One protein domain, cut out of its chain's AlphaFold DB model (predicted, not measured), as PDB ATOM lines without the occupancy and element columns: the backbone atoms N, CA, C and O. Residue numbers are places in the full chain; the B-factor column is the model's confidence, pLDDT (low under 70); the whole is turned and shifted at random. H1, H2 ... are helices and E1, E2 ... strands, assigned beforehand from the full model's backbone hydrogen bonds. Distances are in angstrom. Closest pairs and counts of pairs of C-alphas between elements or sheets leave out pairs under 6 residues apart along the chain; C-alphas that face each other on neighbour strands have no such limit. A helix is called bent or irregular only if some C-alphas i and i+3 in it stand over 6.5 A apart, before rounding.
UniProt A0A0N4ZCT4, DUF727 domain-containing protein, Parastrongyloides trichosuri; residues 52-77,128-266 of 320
ATOM      1  N   GLY A  52     138.132 153.637 142.536       76.19
ATOM      2  CA  GLY A  52     136.898 153.693 141.751       76.19
ATOM      3  C   GLY A  52     136.591 155.070 141.149       76.19
ATOM      4  O   GLY A  52     135.475 155.298 140.691       76.19
ATOM      5  N   VAL A  53     137.562 155.991 141.141       84.62
ATOM      6  CA  VAL A  53     137.393 157.379 140.671       84.62
ATOM      7  C   VAL A  53     137.706 157.555 139.183       84.62
ATOM      8  O   VAL A  53     137.371 158.585 138.600       84.62
ATOM      9  N   SER A  54     138.327 156.561 138.541       80.88
ATOM     10  CA  SER A  54     138.478 156.535 137.083       80.88
ATOM     11  C   SER A  54     137.119 156.405 136.386       80.88
ATOM     12  O   SER A  54     136.282 155.629 136.851       80.88
ATOM     13  N   PRO A  55     136.908 157.053 135.225       84.38
ATOM     14  CA  PRO A  55     135.741 156.791 134.388       84.38
ATOM     15  C   PRO A  55     135.567 155.292 134.097       84.38
ATOM     16  O   PRO A  55     136.551 154.600 133.831       84.38
ATOM     17  N   LEU A  56     134.322 154.801 134.085       82.25
ATOM     18  CA  LEU A  56     134.002 153.371 133.921       82.25
ATOM     19  C   LEU A  56     134.680 152.730 132.699       82.25
ATOM     20  O   LEU A  56     135.181 151.612 132.785       82.25
ATOM     21  N   TYR A  57     134.761 153.452 131.578       78.31
ATOM     22  CA  TYR A  57     135.412 152.942 130.369       78.31
ATOM     23  C   TYR A  57     136.916 152.685 130.571       78.31
ATOM     24  O   TYR A  57     137.440 151.700 130.057       78.31
ATOM     25  N   LYS A  58     137.611 153.519 131.363       80.38
ATOM     26  CA  LYS A  58     139.031 153.313 131.699       80.38
ATOM     27  C   LYS A  58     139.224 152.137 132.647       80.38
ATOM     28  O   LYS A  58     140.217 151.427 132.525       80.38
ATOM     29  N   GLN A  59     138.287 151.922 133.570       81.62
ATOM     30  CA  GLN A  59     138.325 150.757 134.456       81.62
ATOM     31  C   GLN A  59     138.197 149.464 133.640       81.62
ATOM     32  O   GLN A  59     139.039 148.577 133.776       81.62
ATOM     33  N   TYR A  60     137.221 149.398 132.728       82.12
ATOM     34  CA  TYR A  60     137.031 148.249 131.839       82.12
ATOM     35  C   TYR A  60     138.251 147.993 130.944       82.12
ATOM     36  O   TYR A  60     138.723 146.861 130.853       82.12
ATOM     37  N   ASP A  61     138.805 149.046 130.335       82.88
ATOM     38  CA  ASP A  61     140.032 148.962 129.535       82.88
ATOM     39  C   ASP A  61     141.211 148.416 130.349       82.88
ATOM     40  O   ASP A  61     141.890 147.480 129.927       82.88
ATOM     41  N   SER A  62     141.405 148.931 131.564       81.94
ATOM     42  CA  SER A  62     142.483 148.472 132.439       81.94
ATOM     43  C   SER A  62     142.328 147.014 132.869       81.94
ATOM     44  O   SER A  62     143.318 146.285 132.877       81.94
ATOM     45  N   ALA A  63     141.105 146.568 133.173       81.75
ATOM     46  CA  ALA A  63     140.833 145.185 133.540       81.75
ATOM     47  C   ALA A  63     141.116 144.244 132.361       81.75
ATOM     48  O   ALA A  63     141.815 143.247 132.524       81.75
ATOM     49  N   ARG A  64     140.652 144.604 131.157       85.56
ATOM     50  CA  ARG A  64     140.888 143.835 129.926       85.56
ATOM     51  C   ARG A  64     142.382 143.667 129.645       85.56
ATOM     52  O   ARG A  64     142.842 142.557 129.381       85.56
ATOM     53  N   TRP A  65     143.142 144.754 129.782       85.56
ATOM     54  CA  TRP A  65     144.591 144.754 129.594       85.56
ATOM     55  C   TRP A  65     145.328 143.910 130.642       85.56
ATOM     56  O   TRP A  65     146.222 143.133 130.308       85.56
ATOM     57  N   GLN A  66     144.947 144.036 131.917       85.12
ATOM     58  CA  GLN A  66     145.541 143.254 133.005       85.12
ATOM     59  C   GLN A  66     145.302 141.757 132.816       85.12
ATOM     60  O   GLN A  66     146.224 140.965 133.008       85.12
ATOM     61  N   THR A  67     144.101 141.360 132.392       84.44
ATOM     62  CA  THR A  67     143.819 139.946 132.145       84.44
ATOM     63  C   THR A  67     144.661 139.389 131.003       84.44
ATOM     64  O   THR A  67     145.269 138.332 131.167       84.44
ATOM     65  N   ALA A  68     144.767 140.110 129.881       83.56
ATOM     66  CA  ALA A  68     145.607 139.696 128.755       83.56
ATOM     67  C   ALA A  68     147.083 139.544 129.165       83.56
ATOM     68  O   ALA A  68     147.747 138.575 128.801       83.56
ATOM     69  N   ALA A  69     147.589 140.452 129.995       83.44
ATOM     70  CA  ALA A  69     148.957 140.356 130.476       83.44
ATOM     71  C   ALA A  69     149.183 139.202 131.457       83.44
ATOM     72  O   ALA A  69     150.222 138.547 131.401       83.44
ATOM     73  N   ASN A  70     148.217 138.911 132.331       83.00
ATOM     74  CA  ASN A  70     148.283 137.747 133.216       83.00
ATOM     75  C   ASN A  70     148.338 136.447 132.409       83.00
ATOM     76  O   ASN A  70     149.147 135.568 132.702       83.00
ATOM     77  N   VAL A  71     147.526 136.346 131.357       81.50
ATOM     78  CA  VAL A  71     147.549 135.226 130.409       81.50
ATOM     79  C   VAL A  71     148.917 135.108 129.734       81.50
ATOM     80  O   VAL A  71     149.528 134.040 129.755       81.50
ATOM     81  N   PHE A  72     149.439 136.209 129.192       81.88
ATOM     82  CA  PHE A  72     150.754 136.217 128.557       81.88
ATOM     83  C   PHE A  72     151.858 135.753 129.519       81.88
ATOM     84  O   PHE A  72     152.633 134.852 129.197       81.88
ATOM     85  N   ASN A  73     151.886 136.307 130.732       80.44
ATOM     86  CA  ASN A  73     152.896 135.983 131.737       80.44
ATOM     87  C   ASN A  73     152.804 134.523 132.194       80.44
ATOM     88  O   ASN A  73     153.812 133.820 132.214       80.44
ATOM     89  N   THR A  74     151.604 134.036 132.519       77.19
ATOM     90  CA  THR A  74     151.406 132.644 132.963       77.19
ATOM     91  C   THR A  74     151.799 131.630 131.894       77.19
ATOM     92  O   THR A  74     152.350 130.586 132.237       77.19
ATOM     93  N   SER A  75     151.625 131.958 130.609       71.00
ATOM     94  CA  SER A  75     152.070 131.093 129.513       71.00
ATOM     95  C   SER A  75     153.591 130.981 129.379       71.00
ATOM     96  O   SER A  75     154.094 129.953 128.937       71.00
ATOM     97  N   ARG A  76     154.349 132.013 129.775       63.94
ATOM     98  CA  ARG A  76     155.818 132.025 129.672       63.94
ATOM     99  C   ARG A  76     156.550 131.470 130.890       63.94
ATOM    100  O   ARG A  76     157.719 131.119 130.772       63.94
ATOM    101  N   VAL A  77     155.898 131.409 132.049       50.34
ATOM    102  CA  VAL A  77     156.547 131.079 133.333       50.34
ATOM    103  C   VAL A  77     156.677 129.564 133.580       50.34
ATOM    104  O   VAL A  77     157.377 129.157 134.502       50.34
ATOM    105  N   ILE A 128     153.103 130.703 124.660       67.69
ATOM    106  CA  ILE A 128     152.213 131.117 123.572       67.69
ATOM    107  C   ILE A 128     153.041 131.931 122.568       67.69
ATOM    108  O   ILE A 128     153.660 132.943 122.921       67.69
ATOM    109  N   ASN A 129     153.087 131.458 121.324       80.38
ATOM    110  CA  ASN A 129     153.864 132.076 120.258       80.38
ATOM    111  C   ASN A 129     153.085 133.260 119.661       80.38
ATOM    112  O   ASN A 129     151.893 133.138 119.385       80.38
ATOM    113  N   LEU A 130     153.755 134.395 119.422       84.19
ATOM    114  CA  LEU A 130     153.146 135.567 118.784       84.19
ATOM    115  C   LEU A 130     152.508 135.216 117.433       84.19
ATOM    116  O   LEU A 130     151.386 135.634 117.162       84.19
ATOM    117  N   ALA A 131     153.192 134.408 116.620       84.44
ATOM    118  CA  ALA A 131     152.691 133.994 115.311       84.44
ATOM    119  C   ALA A 131     151.405 133.157 115.421       84.44
ATOM    120  O   ALA A 131     150.527 133.253 114.567       84.44
ATOM    121  N   GLU A 132     151.266 132.363 116.487       83.56
ATOM    122  CA  GLU A 132     150.067 131.565 116.744       83.56
ATOM    123  C   GLU A 132     148.894 132.448 117.186       83.56
ATOM    124  O   GLU A 132     147.789 132.279 116.675       83.56
ATOM    125  N   ILE A 133     149.138 133.437 118.059       84.44
ATOM    126  CA  ILE A 133     148.122 134.429 118.450       84.44
ATOM    127  C   ILE A 133     147.641 135.201 117.218       84.44
ATOM    128  O   ILE A 133     146.438 135.294 116.978       84.44
ATOM    129  N   ALA A 134     148.574 135.721 116.416       85.56
ATOM    130  CA  ALA A 134     148.249 136.471 115.209       85.56
ATOM    131  C   ALA A 134     147.450 135.604 114.225       85.56
ATOM    132  O   ALA A 134     146.389 136.023 113.764       85.56
ATOM    133  N   ALA A 135     147.887 134.366 113.966       83.12
ATOM    134  CA  ALA A 135     147.178 133.437 113.088       83.12
ATOM    135  C   ALA A 135     145.769 133.103 113.598       83.12
ATOM    136  O   ALA A 135     144.824 133.089 112.809       83.12
ATOM    137  N   ALA A 136     145.601 132.877 114.904       80.81
ATOM    138  CA  ALA A 136     144.293 132.657 115.515       80.81
ATOM    139  C   ALA A 136     143.377 133.880 115.339       80.81
ATOM    140  O   ALA A 136     142.214 133.722 114.964       80.81
ATOM    141  N   ASN A 137     143.910 135.093 115.509       84.94
ATOM    142  CA  ASN A 137     143.170 136.339 115.315       84.94
ATOM    143  C   ASN A 137     142.766 136.543 113.847       84.94
ATOM    144  O   ASN A 137     141.607 136.857 113.567       84.94
ATOM    145  N   ARG A 138     143.683 136.315 112.893       85.94
ATOM    146  CA  ARG A 138     143.367 136.399 111.453       85.94
ATOM    147  C   ARG A 138     142.349 135.341 111.046       85.94
ATOM    148  O   ARG A 138     141.431 135.633 110.284       85.94
ATOM    149  N   ARG A 139     142.459 134.125 111.583       81.31
ATOM    150  CA  ARG A 139     141.489 133.056 111.339       81.31
ATOM    151  C   ARG A 139     140.102 133.426 111.859       81.31
ATOM    152  O   ARG A 139     139.139 133.315 111.109       81.31
ATOM    153  N   ALA A 140     140.012 133.920 113.093       75.00
ATOM    154  CA  ALA A 140     138.757 134.381 113.677       75.00
ATOM    155  C   ALA A 140     138.117 135.516 112.856       75.00
ATOM    156  O   ALA A 140     136.900 135.556 112.703       75.00
ATOM    157  N   TYR A 141     138.933 136.404 112.277       76.31
ATOM    158  CA  TYR A 141     138.462 137.477 111.404       76.31
ATOM    159  C   TYR A 141     137.833 136.970 110.097       76.31
ATOM    160  O   TYR A 141     136.759 137.428 109.710       76.31
ATOM    161  N   TYR A 142     138.490 136.036 109.399       71.69
ATOM    162  CA  TYR A 142     138.002 135.542 108.106       71.69
ATOM    163  C   TYR A 142     136.879 134.507 108.237       71.69
ATOM    164  O   TYR A 142     136.002 134.467 107.372       71.69
ATOM    165  N   GLU A 143     136.868 133.702 109.304       69.00
ATOM    166  CA  GLU A 143     135.874 132.634 109.471       69.00
ATOM    167  C   GLU A 143     134.461 133.127 109.845       69.00
ATOM    168  O   GLU A 143     133.555 132.307 109.820       69.00
ATOM    169  N   ASN A 144     134.228 134.436 110.077       59.06
ATOM    170  CA  ASN A 144     132.893 135.059 110.248       59.06
ATOM    171  C   ASN A 144     131.870 134.193 111.015       59.06
ATOM    172  O   ASN A 144     130.700 134.126 110.642       59.06
ATOM    173  N   GLU A 145     132.288 133.525 112.087       49.47
ATOM    174  CA  GLU A 145     131.399 132.690 112.888       49.47
ATOM    175  C   GLU A 145     131.436 133.182 114.337       49.47
ATOM    176  O   GLU A 145     132.508 133.231 114.945       49.47
ATOM    177  N   PRO A 146     130.283 133.537 114.935       47.56
ATOM    178  CA  PRO A 146     130.183 133.980 116.326       47.56
ATOM    179  C   PRO A 146     130.412 132.831 117.327       47.56
ATOM    180  O   PRO A 146     130.055 132.936 118.502       47.56
ATOM    181  N   LEU A 147     130.989 131.715 116.884       48.41
ATOM    182  CA  LEU A 147     131.190 130.511 117.664       48.41
ATOM    183  C   LEU A 147     132.682 130.264 117.865       48.41
ATOM    184  O   LEU A 147     133.390 129.766 116.998       48.41
ATOM    185  N   ARG A 148     133.085 130.526 119.112       46.16
ATOM    186  CA  ARG A 148     134.381 130.238 119.744       46.16
ATOM    187  C   ARG A 148     135.429 131.330 119.602       46.16
ATOM    188  O   ARG A 148     136.544 131.130 119.134       46.16
ATOM    189  N   VAL A 149     135.086 132.449 120.237       45.22
ATOM    190  CA  VAL A 149     135.981 133.101 121.200       45.22
ATOM    191  C   VAL A 149     136.803 132.003 121.894       45.22
ATOM    192  O   VAL A 149     136.238 131.143 122.571       45.22
ATOM    193  N   CYS A 150     138.126 131.992 121.717       46.97
ATOM    194  CA  CYS A 150     138.961 131.485 122.796       46.97
ATOM    195  C   CYS A 150     138.556 132.324 124.005       46.97
ATOM    196  O   CYS A 150     138.894 133.505 124.043       46.97
ATOM    197  N   GLU A 151     137.749 131.763 124.915       45.38
ATOM    198  CA  GLU A 151     137.307 132.380 126.175       45.38
ATOM    199  C   GLU A 151     138.500 132.508 127.130       45.38
ATOM    200  O   GLU A 151     138.539 132.004 128.248       45.38
ATOM    201  N   LEU A 152     139.530 133.177 126.639       49.19
ATOM    202  CA  LEU A 152     140.632 133.707 127.387       49.19
ATOM    203  C   LEU A 152     140.163 135.096 127.801       49.19
ATOM    204  O   LEU A 152     139.742 135.893 126.971       49.19
ATOM    205  N   ALA A 153     140.159 135.374 129.099       49.09
ATOM    206  CA  ALA A 153     139.481 136.534 129.678       49.09
ATOM    207  C   ALA A 153     140.126 137.915 129.350       49.09
ATOM    208  O   ALA A 153     139.877 138.900 130.046       49.09
ATOM    209  N   GLY A 154     140.941 138.009 128.295       55.47
ATOM    210  CA  GLY A 154     141.474 139.238 127.705       55.47
ATOM    211  C   GLY A 154     141.203 139.236 126.199       55.47
ATOM    212  O   GLY A 154     141.174 138.173 125.585       55.47
ATOM    213  N   GLY A 155     140.952 140.404 125.604       68.62
ATOM    214  CA  GLY A 155     140.623 140.458 124.182       68.62
ATOM    215  C   GLY A 155     141.788 139.963 123.301       68.62
ATOM    216  O   GLY A 155     142.956 140.020 123.712       68.62
ATOM    217  N   PRO A 156     141.489 139.426 122.103       79.50
ATOM    218  CA  PRO A 156     142.480 138.724 121.287       79.50
ATOM    219  C   PRO A 156     143.623 139.642 120.836       79.50
ATOM    220  O   PRO A 156     144.779 139.220 120.761       79.50
ATOM    221  N   LEU A 157     143.309 140.917 120.578       89.31
ATOM    222  CA  LEU A 157     144.294 141.913 120.161       89.31
ATOM    223  C   LEU A 157     145.149 142.411 121.320       89.31
ATOM    224  O   LEU A 157     146.315 142.715 121.102       89.31
ATOM    225  N   GLU A 158     144.626 142.492 122.546       90.75
ATOM    226  CA  GLU A 158     145.436 142.884 123.701       90.75
ATOM    227  C   GLU A 158     146.554 141.874 123.948       90.75
ATOM    228  O   GLU A 158     147.693 142.265 124.212       90.75
ATOM    229  N   LEU A 159     146.247 140.580 123.825       88.19
ATOM    230  CA  LEU A 159     147.249 139.531 123.963       88.19
ATOM    231  C   LEU A 159     148.303 139.613 122.850       88.19
ATOM    232  O   LEU A 159     149.497 139.539 123.141       88.19
ATOM    233  N   GLU A 160     147.867 139.812 121.601       90.88
ATOM    234  CA  GLU A 160     148.765 140.005 120.456       90.88
ATOM    235  C   GLU A 160     149.664 141.230 120.670       90.88
ATOM    236  O   GLU A 160     150.883 141.120 120.576       90.88
ATOM    237  N   ALA A 161     149.099 142.369 121.076       92.94
ATOM    238  CA  ALA A 161     149.844 143.596 121.338       92.94
ATOM    239  C   ALA A 161     150.913 143.409 122.423       92.94
ATOM    240  O   ALA A 161     152.054 143.839 122.248       92.94
ATOM    241  N   ILE A 162     150.571 142.761 123.539       90.75
ATOM    242  CA  ILE A 162     151.516 142.502 124.635       90.75
ATOM    243  C   ILE A 162     152.648 141.585 124.161       90.75
ATOM    244  O   ILE A 162     153.822 141.868 124.424       90.75
ATOM    245  N   ALA A 163     152.311 140.520 123.429       90.12
ATOM    246  CA  ALA A 163     153.293 139.604 122.867       90.12
ATOM    247  C   ALA A 163     154.230 140.310 121.874       90.12
ATOM    248  O   ALA A 163     155.452 140.157 121.968       90.12
ATOM    249  N   SER A 164     153.685 141.151 120.990       92.19
ATOM    250  CA  SER A 164     154.458 141.934 120.027       92.19
ATOM    251  C   SER A 164     155.381 142.931 120.704       92.19
ATOM    252  O   SER A 164     156.550 142.996 120.351       92.19
ATOM    253  N   VAL A 165     154.920 143.672 121.715       92.88
ATOM    254  CA  VAL A 165     155.775 144.625 122.447       92.88
ATOM    255  C   VAL A 165     156.991 143.921 123.047       92.88
ATOM    256  O   VAL A 165     158.107 144.431 122.943       92.88
ATOM    257  N   HIS A 166     156.799 142.738 123.639       90.12
ATOM    258  CA  HIS A 166     157.914 141.966 124.182       90.12
ATOM    259  C   HIS A 166     158.893 141.539 123.084       90.12
ATOM    260  O   HIS A 166     160.106 141.533 123.286       90.12
ATOM    261  N   GLU A 167     158.385 141.110 121.940       89.94
ATOM    262  CA  GLU A 167     159.226 140.639 120.851       89.94
ATOM    263  C   GLU A 167     160.007 141.776 120.180       89.94
ATOM    264  O   GLU A 167     161.221 141.680 119.982       89.94
ATOM    265  N   LEU A 168     159.324 142.887 119.912       91.94
ATOM    266  CA  LEU A 168     159.893 144.071 119.283       91.94
ATOM    267  C   LEU A 168     160.953 144.752 120.144       91.94
ATOM    268  O   LEU A 168     161.849 145.387 119.593       91.94
ATOM    269  N   ALA A 169     160.898 144.608 121.469       91.00
ATOM    270  CA  ALA A 169     161.855 145.230 122.383       91.00
ATOM    271  C   ALA A 169     163.327 144.895 122.065       91.00
ATOM    272  O   ALA A 169     164.211 145.680 122.401       91.00
ATOM    273  N   SER A 170     163.590 143.762 121.404       89.31
ATOM    274  CA  SER A 170     164.936 143.359 120.966       89.31
ATOM    275  C   SER A 170     165.312 143.862 119.566       89.31
ATOM    276  O   SER A 170     166.483 143.818 119.199       89.31
ATOM    277  N   LEU A 171     164.333 144.304 118.770       91.19
ATOM    278  CA  LEU A 171     164.497 144.700 117.366       91.19
ATOM    279  C   LEU A 171     164.541 146.219 117.172       91.19
ATOM    280  O   LEU A 171     165.128 146.695 116.204       91.19
ATOM    281  N   VAL A 172     163.913 146.983 118.070       93.69
ATOM    282  CA  VAL A 172     163.777 148.443 117.957       93.69
ATOM    283  C   VAL A 172     164.376 149.170 119.165       93.69
ATOM    284  O   VAL A 172     164.560 148.593 120.234       93.69
ATOM    285  N   LYS A 173     164.667 150.471 119.027       93.00
ATOM    286  CA  LYS A 173     165.246 151.287 120.114       93.00
ATOM    287  C   LYS A 173     164.270 151.544 121.258       93.00
ATOM    288  O   LYS A 173     164.712 151.685 122.403       93.00
ATOM    289  N   LEU A 174     162.986 151.721 120.939       93.56
ATOM    290  CA  LEU A 174     161.889 151.934 121.887       93.56
ATOM    291  C   LEU A 174     160.597 151.338 121.321       93.56
ATOM    292  O   LEU A 174     160.337 151.453 120.126       93.56
ATOM    293  N   VAL A 175     159.773 150.766 122.193       95.62
ATOM    294  CA  VAL A 175     158.430 150.276 121.872       95.62
ATOM    295  C   VAL A 175     157.502 150.542 123.055       95.62
ATOM    296  O   VAL A 175     157.904 150.404 124.211       95.62
ATOM    297  N   SER A 176     156.273 150.963 122.774       94.06
ATOM    298  CA  SER A 176     155.248 151.219 123.789       94.06
ATOM    299  C   SER A 176     153.860 151.213 123.165       94.06
ATOM    300  O   SER A 176     153.702 151.612 122.019       94.06
ATOM    301  N   VAL A 177     152.841 150.815 123.917       94.19
ATOM    302  CA  VAL A 177     151.443 150.964 123.484       94.19
ATOM    303  C   VAL A 177     151.012 152.413 123.706       94.19
ATOM    304  O   VAL A 177     151.321 152.980 124.753       94.19
ATOM    305  N   SER A 178     150.318 153.017 122.739       93.69
ATOM    306  CA  SER A 178     149.878 154.412 122.848       93.69
ATOM    307  C   SER A 178     148.816 154.571 123.939       93.69
ATOM    308  O   SER A 178     147.817 153.851 123.960       93.69
ATOM    309  N   GLU A 179     149.016 155.530 124.846       88.62
ATOM    310  CA  GLU A 179     147.999 155.954 125.825       88.62
ATOM    311  C   GLU A 179     147.141 157.123 125.307       88.62
ATOM    312  O   GLU A 179     146.099 157.435 125.886       88.62
ATOM    313  N   MET A 180     147.595 157.776 124.233       89.50
ATOM    314  CA  MET A 180     146.970 158.969 123.657       89.50
ATOM    315  C   MET A 180     145.935 158.622 122.586       89.50
ATOM    316  O   MET A 180     145.004 159.396 122.357       89.50
ATOM    317  N   LEU A 181     146.091 157.466 121.939       92.31
ATOM    318  CA  LEU A 181     145.197 156.990 120.893       92.31
ATOM    319  C   LEU A 181     144.165 155.984 121.427       92.31
ATOM    320  O   LEU A 181     144.378 155.366 122.475       92.31
ATOM    321  N   PRO A 182     143.026 155.809 120.728       86.62
ATOM    322  CA  PRO A 182     141.988 154.876 121.143       86.62
ATOM    323  C   PRO A 182     142.516 153.448 121.301       86.62
ATOM    324  O   PRO A 182     143.164 152.911 120.406       86.62
ATOM    325  N   ARG A 183     142.182 152.814 122.425       88.00
ATOM    326  CA  ARG A 183     142.415 151.388 122.664       88.00
ATOM    327  C   ARG A 183     141.068 150.703 122.807       88.00
ATOM    328  O   ARG A 183     140.311 150.990 123.733       88.00
ATOM    329  N   THR A 184     140.752 149.851 121.848       87.06
ATOM    330  CA  THR A 184     139.493 149.104 121.772       87.06
ATOM    331  C   THR A 184     139.800 147.628 121.543       87.06
ATOM    332  O   THR A 184     140.941 147.286 121.244       87.06
ATOM    333  N   SER A 185     138.796 146.756 121.653       83.44
ATOM    334  CA  SER A 185     138.960 145.319 121.385       83.44
ATOM    335  C   SER A 185     139.367 145.000 119.944       83.44
ATOM    336  O   SER A 185     139.887 143.918 119.689       83.44
ATOM    337  N   ASP A 186     139.129 145.936 119.019       87.31
ATOM    338  CA  ASP A 186     139.243 145.713 117.572       87.31
ATOM    339  C   ASP A 186     140.374 146.537 116.935       87.31
ATOM    340  O   ASP A 186     140.742 146.317 115.778       87.31
ATOM    341  N   LEU A 187     140.922 147.494 117.690       91.62
ATOM    342  CA  LEU A 187     141.946 148.431 117.244       91.62
ATOM    343  C   LEU A 187     142.809 148.877 118.425       91.62
ATOM    344  O   LEU A 187     142.299 149.433 119.407       91.62
ATOM    345  N   ILE A 188     144.118 148.677 118.291       94.25
ATOM    346  CA  ILE A 188     145.140 149.080 119.262       94.25
ATOM    347  C   ILE A 188     146.269 149.797 118.522       94.25
ATOM    348  O   ILE A 188     146.693 149.351 117.459       94.25
ATOM    349  N   PHE A 189     146.796 150.879 119.098       96.19
ATOM    350  CA  PHE A 189     147.952 151.591 118.548       96.19
ATOM    351  C   PHE A 189     149.227 151.323 119.347       96.19
ATOM    352  O   PHE A 189     149.235 151.387 120.580       96.19
ATOM    353  N   VAL A 190     150.322 151.064 118.637       96.38
ATOM    354  CA  VAL A 190     151.643 150.780 119.203       96.38
ATOM    355  C   VAL A 190     152.661 151.741 118.606       96.38
ATOM    356  O   VAL A 190     152.847 151.799 117.398       96.38
ATOM    357  N   ASN A 191     153.353 152.479 119.460       96.81
ATOM    358  CA  ASN A 191     154.455 153.342 119.072       96.81
ATOM    359  C   ASN A 191     155.763 152.560 119.066       96.81
ATOM    360  O   ASN A 191     156.088 151.856 120.029       96.81
ATOM    361  N   ILE A 192     156.556 152.771 118.025       96.38
ATOM    362  CA  ILE A 192     157.921 152.270 117.920       96.38
ATOM    363  C   ILE A 192     158.876 153.412 117.580       96.38
ATOM    364  O   ILE A 192     158.505 154.401 116.949       96.38
ATOM    365  N   LYS A 193     160.137 153.247 117.968       96.19
ATOM    366  CA  LYS A 193     161.259 154.029 117.454       96.19
ATOM    367  C   LYS A 193     162.293 153.060 116.911       96.19
ATOM    368  O   LYS A 193     162.851 152.280 117.687       96.19
ATOM    369  N   THR A 194     162.529 153.094 115.605       95.38
ATOM    370  CA  THR A 194     163.440 152.159 114.938       95.38
ATOM    371  C   THR A 194     164.894 152.399 115.333       95.38
ATOM    372  O   THR A 194     165.225 153.373 116.020       95.38
ATOM    373  N   VAL A 195     165.791 151.506 114.910       93.81
ATOM    374  CA  VAL A 195     167.231 151.646 115.172       93.81
ATOM    375  C   VAL A 195     167.841 152.841 114.443       93.81
ATOM    376  O   VAL A 195     168.823 153.407 114.915       93.81
ATOM    377  N   GLU A 196     167.202 153.308 113.378       93.69
ATOM    378  CA  GLU A 196     167.537 154.525 112.637       93.69
ATOM    379  C   GLU A 196     166.986 155.804 113.301       93.69
ATOM    380  O   GLU A 196     167.076 156.884 112.730       93.69
ATOM    381  N   ASP A 197     166.431 155.701 114.518       94.31
ATOM    382  CA  ASP A 197     165.790 156.793 115.268       94.31
ATOM    383  C   ASP A 197     164.508 157.362 114.639       94.31
ATOM    384  O   ASP A 197     164.038 158.421 115.064       94.31
ATOM    385  N   ILE A 198     163.883 156.633 113.714       93.56
ATOM    386  CA  ILE A 198     162.639 157.057 113.070       93.56
ATOM    387  C   ILE A 198     161.442 156.582 113.912       93.56
ATOM    388  O   ILE A 198     161.349 155.391 114.233       93.56
ATOM    389  N   PRO A 199     160.541 157.486 114.336       95.25
ATOM    390  CA  PRO A 199     159.336 157.105 115.056       95.25
ATOM    391  C   PRO A 199     158.240 156.627 114.097       95.25
ATOM    392  O   PRO A 199     158.014 157.229 113.053       95.25
ATOM    393  N   TYR A 200     157.499 155.598 114.498       95.69
ATOM    394  CA  TYR A 200     156.271 155.193 113.818       95.69
ATOM    395  C   TYR A 200     155.172 154.911 114.836       95.69
ATOM    396  O   TYR A 200     155.431 154.379 115.917       95.69
ATOM    397  N   THR A 201     153.938 155.221 114.455       96.62
ATOM    398  CA  THR A 201     152.746 154.676 115.102       96.62
ATOM    399  C   THR A 201     152.218 153.556 114.225       96.62
ATOM    400  O   THR A 201     151.875 153.771 113.061       96.62
ATOM    401  N   LEU A 202     152.161 152.359 114.787       96.25
ATOM    402  CA  LEU A 202     151.550 151.185 114.194       96.25
ATOM    403  C   LEU A 202     150.122 151.061 114.698       96.25
ATOM    404  O   LEU A 202     149.827 151.390 115.848       96.25
ATOM    405  N   GLU A 203     149.256 150.523 113.863       95.56
ATOM    406  CA  GLU A 203     147.972 150.011 114.307       95.56
ATOM    407  C   GLU A 203     147.934 148.495 114.181       95.56
ATOM    408  O   GLU A 203     148.462 147.906 113.235       95.56
ATOM    409  N   LEU A 204     147.277 147.888 115.155       95.12
ATOM    410  CA  LEU A 204     146.951 146.483 115.210       95.12
ATOM    411  C   LEU A 204     145.439 146.347 115.114       95.12
ATOM    412  O   LEU A 204     144.696 146.927 115.910       95.12
ATOM    413  N   THR A 205     145.001 145.540 114.159       92.81
ATOM    414  CA  THR A 205     143.603 145.158 113.974       92.81
ATOM    415  C   THR A 205     143.503 143.660 113.734       92.81
ATOM    416  O   THR A 205     144.498 142.988 113.466       92.81
ATOM    417  N   MET A 206     142.278 143.145 113.702       88.56
ATOM    418  CA  MET A 206     142.014 141.763 113.297       88.56
ATOM    419  C   MET A 206     142.472 141.431 111.864       88.56
ATOM    420  O   MET A 206     142.628 140.257 111.543       88.56
ATOM    421  N   LYS A 207     142.722 142.437 111.009       89.88
ATOM    422  CA  LYS A 207     143.271 142.242 109.658       89.88
ATOM    423  C   LYS A 207     144.785 142.078 109.630       89.88
ATOM    424  O   LYS A 207     145.293 141.530 108.663       89.88
ATOM    425  N   GLY A 208     145.502 142.610 110.617       92.81
ATOM    426  CA  GLY A 208     146.948 142.769 110.513       92.81
ATOM    427  C   GLY A 208     147.488 143.996 111.223       92.81
ATOM    428  O   GLY A 208     146.755 144.780 111.839       92.81
ATOM    429  N   TRP A 209     148.789 144.165 111.034       95.50
ATOM    430  CA  TRP A 209     149.577 145.329 111.393       95.50
ATOM    431  C   TRP A 209     149.689 146.274 110.200       95.50
ATOM    432  O   TRP A 209     150.013 145.832 109.102       95.50
ATOM    433  N   ARG A 210     149.485 147.577 110.391       95.38
ATOM    434  CA  ARG A 210     149.875 148.589 109.389       95.38
ATOM    435  C   ARG A 210     150.524 149.796 110.046       95.38
ATOM    436  O   ARG A 210     150.378 150.023 111.247       95.38
ATOM    437  N   VAL A 211     151.220 150.603 109.249       95.88
ATOM    438  CA  VAL A 211     151.772 151.882 109.707       95.88
ATOM    439  C   VAL A 211     150.678 152.946 109.658       95.88
ATOM    440  O   VAL A 211     150.234 153.344 108.583       95.88
ATOM    441  N   ALA A 212     150.256 153.448 110.814       94.81
ATOM    442  CA  ALA A 212     149.271 154.524 110.910       94.81
ATOM    443  C   ALA A 212     149.903 155.908 110.681       94.81
ATOM    444  O   ALA A 212     149.299 156.762 110.036       94.81
ATOM    445  N   SER A 213     151.124 156.138 111.177       94.50
ATOM    446  CA  SER A 213     151.832 157.416 111.013       94.50
ATOM    447  C   SER A 213     153.350 157.277 111.164       94.50
ATOM    448  O   SER A 213     153.837 156.341 111.795       94.50
ATOM    449  N   LEU A 214     154.089 158.255 110.632       93.06
ATOM    450  CA  LEU A 214     155.533 158.473 110.839       93.06
ATOM    451  C   LEU A 214     155.847 159.329 112.085       93.06
ATOM    452  O   LEU A 214     156.944 159.855 112.239       93.06
ATOM    453  N   HIS A 215     154.861 159.533 112.953       92.88
ATOM    454  CA  HIS A 215     155.015 160.266 114.205       92.88
ATOM    455  C   HIS A 215     154.530 159.397 115.357       92.88
ATOM    456  O   HIS A 215     153.697 158.516 115.153       92.88
ATOM    457  N   THR A 216     155.031 159.644 116.565       93.19
ATOM    458  CA  THR A 216     154.534 159.004 117.790       93.19
ATOM    459  C   THR A 216     153.142 159.516 118.139       93.19
ATOM    460  O   THR A 216     152.906 160.720 118.040       93.19
ATOM    461  N   ASP A 217     152.258 158.630 118.598       94.31
ATOM    462  CA  ASP A 217     150.910 158.978 119.067       94.31
ATOM    463  C   ASP A 217     150.061 159.723 118.021       94.31
ATOM    464  O   ASP A 217     149.238 160.577 118.352       94.31
ATOM    465  N   SER A 218     150.253 159.398 116.741       92.81
ATOM    466  CA  SER A 218     149.555 160.041 115.629       92.81
ATOM    467  C   SER A 218     148.942 159.017 114.681       92.81
ATOM    468  O   SER A 218     149.510 157.958 114.434       92.81
ATOM    469  N   MET A 219     147.786 159.359 114.113       89.88
ATOM    470  CA  MET A 219     147.114 158.582 113.061       89.88
ATOM    471  C   MET A 219     147.204 159.273 111.694       89.88
ATOM    472  O   MET A 219     146.529 158.886 110.742       89.88
ATOM    473  N   ASN A 220     147.996 160.342 111.596       86.94
ATOM    474  CA  ASN A 220     148.162 161.088 110.361       86.94
ATOM    475  C   ASN A 220     149.122 160.326 109.442       86.94
ATOM    476  O   ASN A 220     150.343 160.436 109.587       86.94
ATOM    477  N   GLY A 221     148.559 159.547 108.520       80.62
ATOM    478  CA  GLY A 221     149.309 158.951 107.420       80.62
ATOM    479  C   GLY A 221     149.870 160.027 106.488       80.62
ATOM    480  O   GLY A 221     149.264 161.085 106.302       80.62
ATOM    481  N   ASP A 222     151.035 159.759 105.906       82.38
ATOM    482  CA  ASP A 222     151.628 160.597 104.870       82.38
ATOM    483  C   ASP A 222     151.042 160.221 103.502       82.38
ATOM    484  O   ASP A 222     151.218 159.107 103.008       82.38
ATOM    485  N   TYR A 223     150.356 161.167 102.859       80.56
ATOM    486  CA  TYR A 223     149.787 160.970 101.524       80.56
ATOM    487  C   TYR A 223     150.848 160.772 100.433       80.56
ATOM    488  O   TYR A 223     150.505 160.335  99.339       80.56
ATOM    489  N   ASN A 224     152.124 161.064 100.701       84.31
ATOM    490  CA  ASN A 224     153.207 160.779  99.759       84.31
ATOM    491  C   ASN A 224     153.625 159.302  99.770       84.31
ATOM    492  O   ASN A 224     154.210 158.824  98.802       84.31
ATOM    493  N   GLN A 225     153.318 158.570 100.846       85.50
ATOM    494  CA  GLN A 225     153.674 157.162 101.032       85.50
ATOM    495  C   GLN A 225     152.420 156.324 101.295       85.50
ATOM    496  O   GLN A 225     152.336 155.568 102.264       85.50
ATOM    497  N   VAL A 226     151.420 156.455 100.417       86.25
ATOM    498  CA  VAL A 226     150.126 155.761 100.549       86.25
ATOM    499  C   VAL A 226     150.307 154.249 100.670       86.25
ATOM    500  O   VAL A 226     149.632 153.622 101.484       86.25
ATOM    501  N   ASP A 227     151.252 153.668  99.931       87.38
ATOM    502  CA  ASP A 227     151.502 152.222  99.934       87.38
ATOM    503  C   ASP A 227     151.961 151.717 101.312       87.38
ATOM    504  O   ASP A 227     151.548 150.644 101.750       87.38
ATOM    505  N   LEU A 228     152.743 152.518 102.046       89.50
ATOM    506  CA  LEU A 228     153.181 152.199 103.408       89.50
ATOM    507  C   LEU A 228     152.006 152.221 104.398       89.50
ATOM    508  O   LEU A 228     151.924 151.380 105.291       89.50
ATOM    509  N   HIS A 229     151.093 153.180 104.231       90.19
ATOM    510  CA  HIS A 229     149.970 153.406 105.146       90.19
ATOM    511  C   HIS A 229     148.721 152.570 104.834       90.19
ATOM    512  O   HIS A 229     147.792 152.526 105.640       90.19
ATOM    513  N   THR A 230     148.677 151.912 103.676       90.50
ATOM    514  CA  THR A 230     147.531 151.094 103.242       90.50
ATOM    515  C   THR A 230     147.807 149.595 103.300       90.50
ATOM    516  O   THR A 230     146.863 148.803 103.352       90.50
ATOM    517  N   ARG A 231     149.081 149.192 103.336       92.62
ATOM    518  CA  ARG A 231     149.493 147.791 103.409       92.62
ATOM    519  C   ARG A 231     149.359 147.224 104.823       92.62
ATOM    520  O   ARG A 231     149.912 147.770 105.773       92.62
ATOM    521  N   TYR A 232     148.670 146.090 104.923       94.50
ATOM    522  CA  TYR A 232     148.633 145.268 106.129       94.50
ATOM    523  C   TYR A 232     149.659 144.143 106.034       94.50
ATOM    524  O   TYR A 232     149.854 143.556 104.969       94.50
ATOM    525  N   PHE A 233     150.278 143.854 107.167       93.88
ATOM    526  CA  PHE A 233     151.209 142.762 107.384       93.88
ATOM    527  C   PHE A 233     150.600 141.800 108.402       93.88
ATOM    528  O   PHE A 233     149.995 142.230 109.390       93.88
ATOM    529  N   ASP A 234     150.760 140.502 108.174       90.25
ATOM    530  CA  ASP A 234     150.258 139.495 109.109       90.25
ATOM    531  C   ASP A 234     151.143 139.422 110.355       90.25
ATOM    532  O   ASP A 234     150.626 139.400 111.475       90.25
ATOM    533  N   ASP A 235     152.463 139.463 110.147       90.81
ATOM    534  CA  ASP A 235     153.481 139.450 111.194       90.81
ATOM    535  C   ASP A 235     154.096 140.841 111.402       90.81
ATOM    536  O   ASP A 235     154.443 141.564 110.462       90.81
ATOM    537  N   VAL A 236     154.290 141.198 112.668       91.56
ATOM    538  CA  VAL A 236     154.927 142.451 113.063       91.56
ATOM    539  C   VAL A 236     156.408 142.472 112.679       91.56
ATOM    540  O   VAL A 236     156.941 143.540 112.378       91.56
ATOM    541  N   ARG A 237     157.083 141.311 112.631       91.19
ATOM    542  CA  ARG A 237     158.488 141.242 112.195       91.19
ATOM    543  C   ARG A 237     158.654 141.639 110.740       91.19
ATOM    544  O   ARG A 237     159.585 142.376 110.433       91.19
ATOM    545  N   GLU A 238     157.757 141.180 109.867       92.56
ATOM    546  CA  GLU A 238     157.778 141.538 108.445       92.56
ATOM    547  C   GLU A 238     157.624 143.053 108.277       92.56
ATOM    548  O   GLU A 238     158.377 143.676 107.526       92.56
ATOM    549  N   LEU A 239     156.712 143.662 109.043       94.06
ATOM    550  CA  LEU A 239     156.541 145.112 109.059       94.06
ATOM    551  C   LEU A 239     157.830 145.816 109.496       94.06
ATOM    552  O   LEU A 239     158.265 146.755 108.830       94.06
ATOM    553  N   ILE A 240     158.455 145.378 110.595       94.06
ATOM    554  CA  ILE A 240     159.694 145.992 111.096       94.06
ATOM    555  C   ILE A 240     160.848 145.830 110.116       94.06
ATOM    556  O   ILE A 240     161.584 146.786 109.903       94.06
ATOM    557  N   GLU A 241     160.993 144.664 109.492       92.38
ATOM    558  CA  GLU A 241     162.009 144.445 108.463       92.38
ATOM    559  C   GLU A 241     161.807 145.386 107.269       92.38
ATOM    560  O   GLU A 241     162.779 145.903 106.718       92.38
ATOM    561  N   TYR A 242     160.551 145.659 106.909       92.62
ATOM    562  CA  TYR A 242     160.219 146.592 105.840       92.62
ATOM    563  C   TYR A 242     160.538 148.055 106.197       92.62
ATOM    564  O   TYR A 242     161.076 148.777 105.359       92.62
ATOM    565  N   VAL A 243     160.236 148.505 107.423       92.50
ATOM    566  CA  VAL A 243     160.452 149.914 107.832       92.50
ATOM    567  C   VAL A 243     161.846 150.197 108.398       92.50
ATOM    568  O   VAL A 243     162.280 151.345 108.414       92.50
ATOM    569  N   SER A 244     162.546 149.175 108.884       92.50
ATOM    570  CA  SER A 244     163.837 149.275 109.568       92.50
ATOM    571  C   SER A 244     164.772 148.168 109.073       92.50
ATOM    572  O   SER A 244     164.929 147.134 109.730       92.50
ATOM    573  N   PRO A 245     165.424 148.352 107.911       90.31
ATOM    574  CA  PRO A 245     166.350 147.355 107.382       90.31
ATOM    575  C   PRO A 245     167.548 147.112 108.320       90.31
ATOM    576  O   PRO A 245     168.107 146.017 108.322       90.31
ATOM    577  N   GLY A 246     167.914 148.085 109.169       89.19
ATOM    578  CA  GLY A 246     168.998 147.947 110.144       89.19
ATOM    579  C   GLY A 246     168.663 147.074 111.360       89.19
ATOM    580  O   GLY A 246     169.555 146.778 112.161       89.19
ATOM    581  N   CYS A 247     167.406 146.644 111.533       91.75
ATOM    582  CA  CYS A 247     166.992 145.882 112.715       91.75
ATOM    583  C   CYS A 247     167.727 144.534 112.855       91.75
ATOM    584  O   CYS A 247     168.050 144.123 113.971       91.75
ATOM    585  N   LYS A 248     168.052 143.864 111.740       90.56
ATOM    586  CA  LYS A 248     168.759 142.570 111.732       90.56
ATOM    587  C   LYS A 248     170.190 142.698 112.237       90.56
ATOM    588  O   LYS A 248     170.621 141.908 113.075       90.56
ATOM    589  N   ASP A 249     170.906 143.713 111.766       91.75
ATOM    590  CA  ASP A 249     172.276 143.983 112.202       91.75
ATOM    591  C   ASP A 249     172.310 144.352 113.685       91.75
ATOM    592  O   ASP A 249     173.161 143.863 114.429       91.75
ATOM    593  N   TYR A 250     171.338 145.150 114.135       90.62
ATOM    594  CA  TYR A 250     171.180 145.490 115.545       90.62
ATOM    595  C   TYR A 250     170.937 144.253 116.417       90.62
ATOM    596  O   TYR A 250     171.611 144.072 117.434       90.62
ATOM    597  N   LEU A 251     170.027 143.367 116.000       91.31
ATOM    598  CA  LEU A 251     169.759 142.119 116.707       91.31
ATOM    599  C   LEU A 251     171.008 141.233 116.766       91.31
ATOM    600  O   LEU A 251     171.335 140.711 117.830       91.31
ATOM    601  N   ASN A 252     171.733 141.090 115.655       93.06
ATOM    602  CA  ASN A 252     172.965 140.305 115.606       93.06
ATOM    603  C   ASN A 252     174.019 140.853 116.573       93.06
ATOM    604  O   ASN A 252     174.587 140.092 117.354       93.06
ATOM    605  N   GLN A 253     174.233 142.172 116.593       91.81
ATOM    606  CA  GLN A 253     175.155 142.812 117.537       91.81
ATOM    607  C   GLN A 253     174.727 142.600 118.995       91.81
ATOM    608  O   GLN A 253     175.566 142.310 119.853       91.81
ATOM    609  N   LEU A 254     173.425 142.701 119.281       89.38
ATOM    610  CA  LEU A 254     172.870 142.458 120.612       89.38
ATOM    611  C   LEU A 254     173.101 141.008 121.058       89.38
ATOM    612  O   LEU A 254     173.552 140.775 122.182       89.38
ATOM    613  N   LEU A 255     172.843 140.041 120.176       92.50
ATOM    614  CA  LEU A 255     173.065 138.620 120.435       92.50
ATOM    615  C   LEU A 255     174.550 138.317 120.649       92.50
ATOM    616  O   LEU A 255     174.896 137.687 121.648       92.50
ATOM    617  N   SER A 256     175.435 138.809 119.777       93.75
ATOM    618  CA  SER A 256     176.883 138.645 119.936       93.75
ATOM    619  C   SER A 256     177.366 139.214 121.269       93.75
ATOM    620  O   SER A 256     178.089 138.536 121.992       93.75
ATOM    621  N   SER A 257     176.905 140.408 121.652       90.12
ATOM    622  CA  SER A 257     177.260 141.021 122.936       90.12
ATOM    623  C   SER A 257     176.795 140.184 124.132       90.12
ATOM    624  O   SER A 257     177.559 139.980 125.075       90.12
ATOM    625  N   LYS A 258     175.564 139.657 124.095       91.31
ATOM    626  CA  LYS A 258     175.020 138.802 125.161       91.31
ATOM    627  C   LYS A 258     175.758 137.470 125.278       91.31
ATOM    628  O   LYS A 258     176.052 137.046 126.391       91.31
ATOM    629  N   LEU A 259     176.107 136.844 124.155       92.69
ATOM    630  CA  LEU A 259     176.911 135.621 124.139       92.69
ATOM    631  C   LEU A 259     178.324 135.865 124.687       92.69
ATOM    632  O   LEU A 259     178.811 135.072 125.489       92.69
ATOM    633  N   SER A 260     178.960 136.984 124.323       92.69
ATOM    634  CA  SER A 260     180.264 137.365 124.880       92.69
ATOM    635  C   SER A 260     180.205 137.630 126.386       92.69
ATOM    636  O   SER A 260     181.118 137.223 127.099       92.69
ATOM    637  N   GLN A 261     179.136 138.264 126.886       91.62
ATOM    638  CA  GLN A 261     178.925 138.467 128.327       91.62
ATOM    639  C   GLN A 261     178.824 137.128 129.067       91.62
ATOM    640  O   GLN A 261     179.573 136.899 130.008       91.62
ATOM    641  N   LEU A 262     177.986 136.208 128.580       90.12
ATOM    642  CA  LEU A 262     177.828 134.876 129.176       90.12
ATOM    643  C   LEU A 262     179.142 134.084 129.180       90.12
ATOM    644  O   LEU A 262     179.461 133.418 130.162       90.12
ATOM    645  N   SER A 263     179.929 134.180 128.106       85.94
ATOM    646  CA  SER A 263     181.250 133.549 128.040       85.94
ATOM    647  C   SER A 263     182.226 134.122 129.071       85.94
ATOM    648  O   SER A 263     182.980 133.356 129.661       85.94
ATOM    649  N   GLN A 264     182.218 135.438 129.296       83.69
ATOM    650  CA  GLN A 264     183.067 136.085 130.302       83.69
ATOM    651  C   GLN A 264     182.608 135.797 131.733       83.69
ATOM    652  O   GLN A 264     183.437 135.705 132.633       83.69
ATOM    653  N   ASP A 265     181.303 135.665 131.957       79.94
ATOM    654  CA  ASP A 265     180.753 135.352 133.278       79.94
ATOM    655  C   ASP A 265     181.011 133.887 133.653       79.94
ATOM    656  O   ASP A 265     181.223 133.574 134.820       79.94
ATOM    657  N   SER A 266     181.082 132.996 132.659       72.25
ATOM    658  CA  SER A 266     181.481 131.596 132.848       72.25
ATOM    659  C   SER A 266     182.943 131.473 133.296       72.25
ATOM    660  O   SER A 266     183.241 130.667 134.167       72.25
TER     661      SER A 266
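This is residues 52 to 77 and 128 to 266 of the 320 residues of the protein "DUF727 domain-containing protein" of Parastrongyloides trichosuri (UniProt A0A0N4ZCT4). A strongly twisted sheet of four strands has H3 and H5 packed on one face, H3 running along E2; H1 crosses H3, and H2 folds back beside H3 as a helical hairpin. H4 sits beside edge strand E4, and H6 is an arm whose residues 256 to 266 stick out. The 165 printed residues include H1, H2, H3, E1, E2, E3, E4, H4, H5 and H6 in chain order, in the mixed class of helices and strands. The antiparallel sheet E1 - E2 - E3 - E4 is a meander, each strand the neighbour of the one before, and with H2, H3 and H5 on one face makes two layers. The whole is compact, with a radius of gyration of the C-alphas of 17.2 A and spans of 51 by 47 by 39 A.

H1, residues 56 to 76, touches H3, residues 156 to 168, with residues 64 to 72 alone, at a steep tilt of 58 degrees; the closest C-alphas, of Ala 68 and Leu 159, are 5.1 A apart. H2, residues 130 to 142, touches H3 opposite ways at a shallow tilt of 32 degrees, only just short of steep; the closest C-alphas, of Leu 130 and Ala 163, are 5.7 A apart. E1, residues 174 to 177, and E2, residues 187 to 193, form a hairpin, with N 191 and O 176 within hydrogen-bond range at 2.7 A. H3 is on the sheet at a height of 8.8 A, along E2 at 3 degrees on the local plane. E3, residues 199 to 205, forms a hairpin with E2, with N 202 and O 190 at 2.8 A, and another with E4, residues 208 to 213, with N 203 and O 210 at 2.9 A. H4, residues 223 to 230, is irregular, C-alphas 224 and 227 being 8.7 A apart; the closest C-alphas of H4 and E4, of His 229 and Val 211, are 5.1 A apart. H5, residues 236 to 243, is on the same face as H3, at a height of 9.2 A. H6, residues 247 to 266, and H5 only just touch, with 3 pairs of C-alphas within 8 A, only at the corner; the closest, of Cys 247 and Glu 241, are 6.7 A apart. Every O i to N i+4 pair is within hydrogen-bond range in H1, H2, H3, H5 and H6; in H4 2 of 4 are.

H1 begins at C-alpha 56, (134.002, 153.371, 133.921), and is 30.8 A long. H2 measures 18.5 A, H3 18.3 A, E2 20.1 A and E3 19.8 A. H6, 28.6 A long, ends at C-alpha 266, (181.481, 131.596, 132.848).

The two C-alphas farthest apart, of Pro 146 and Gln 264, are 54.7 A apart. Residues 78 to 127 are not printed, and C-alphas 77 and 128 are 10.7 A apart across the cut. The link from H2 to H3 is long, with 13 residues. pLDDT is under 70 at residues 76 to 77, 128 and 143 to 155.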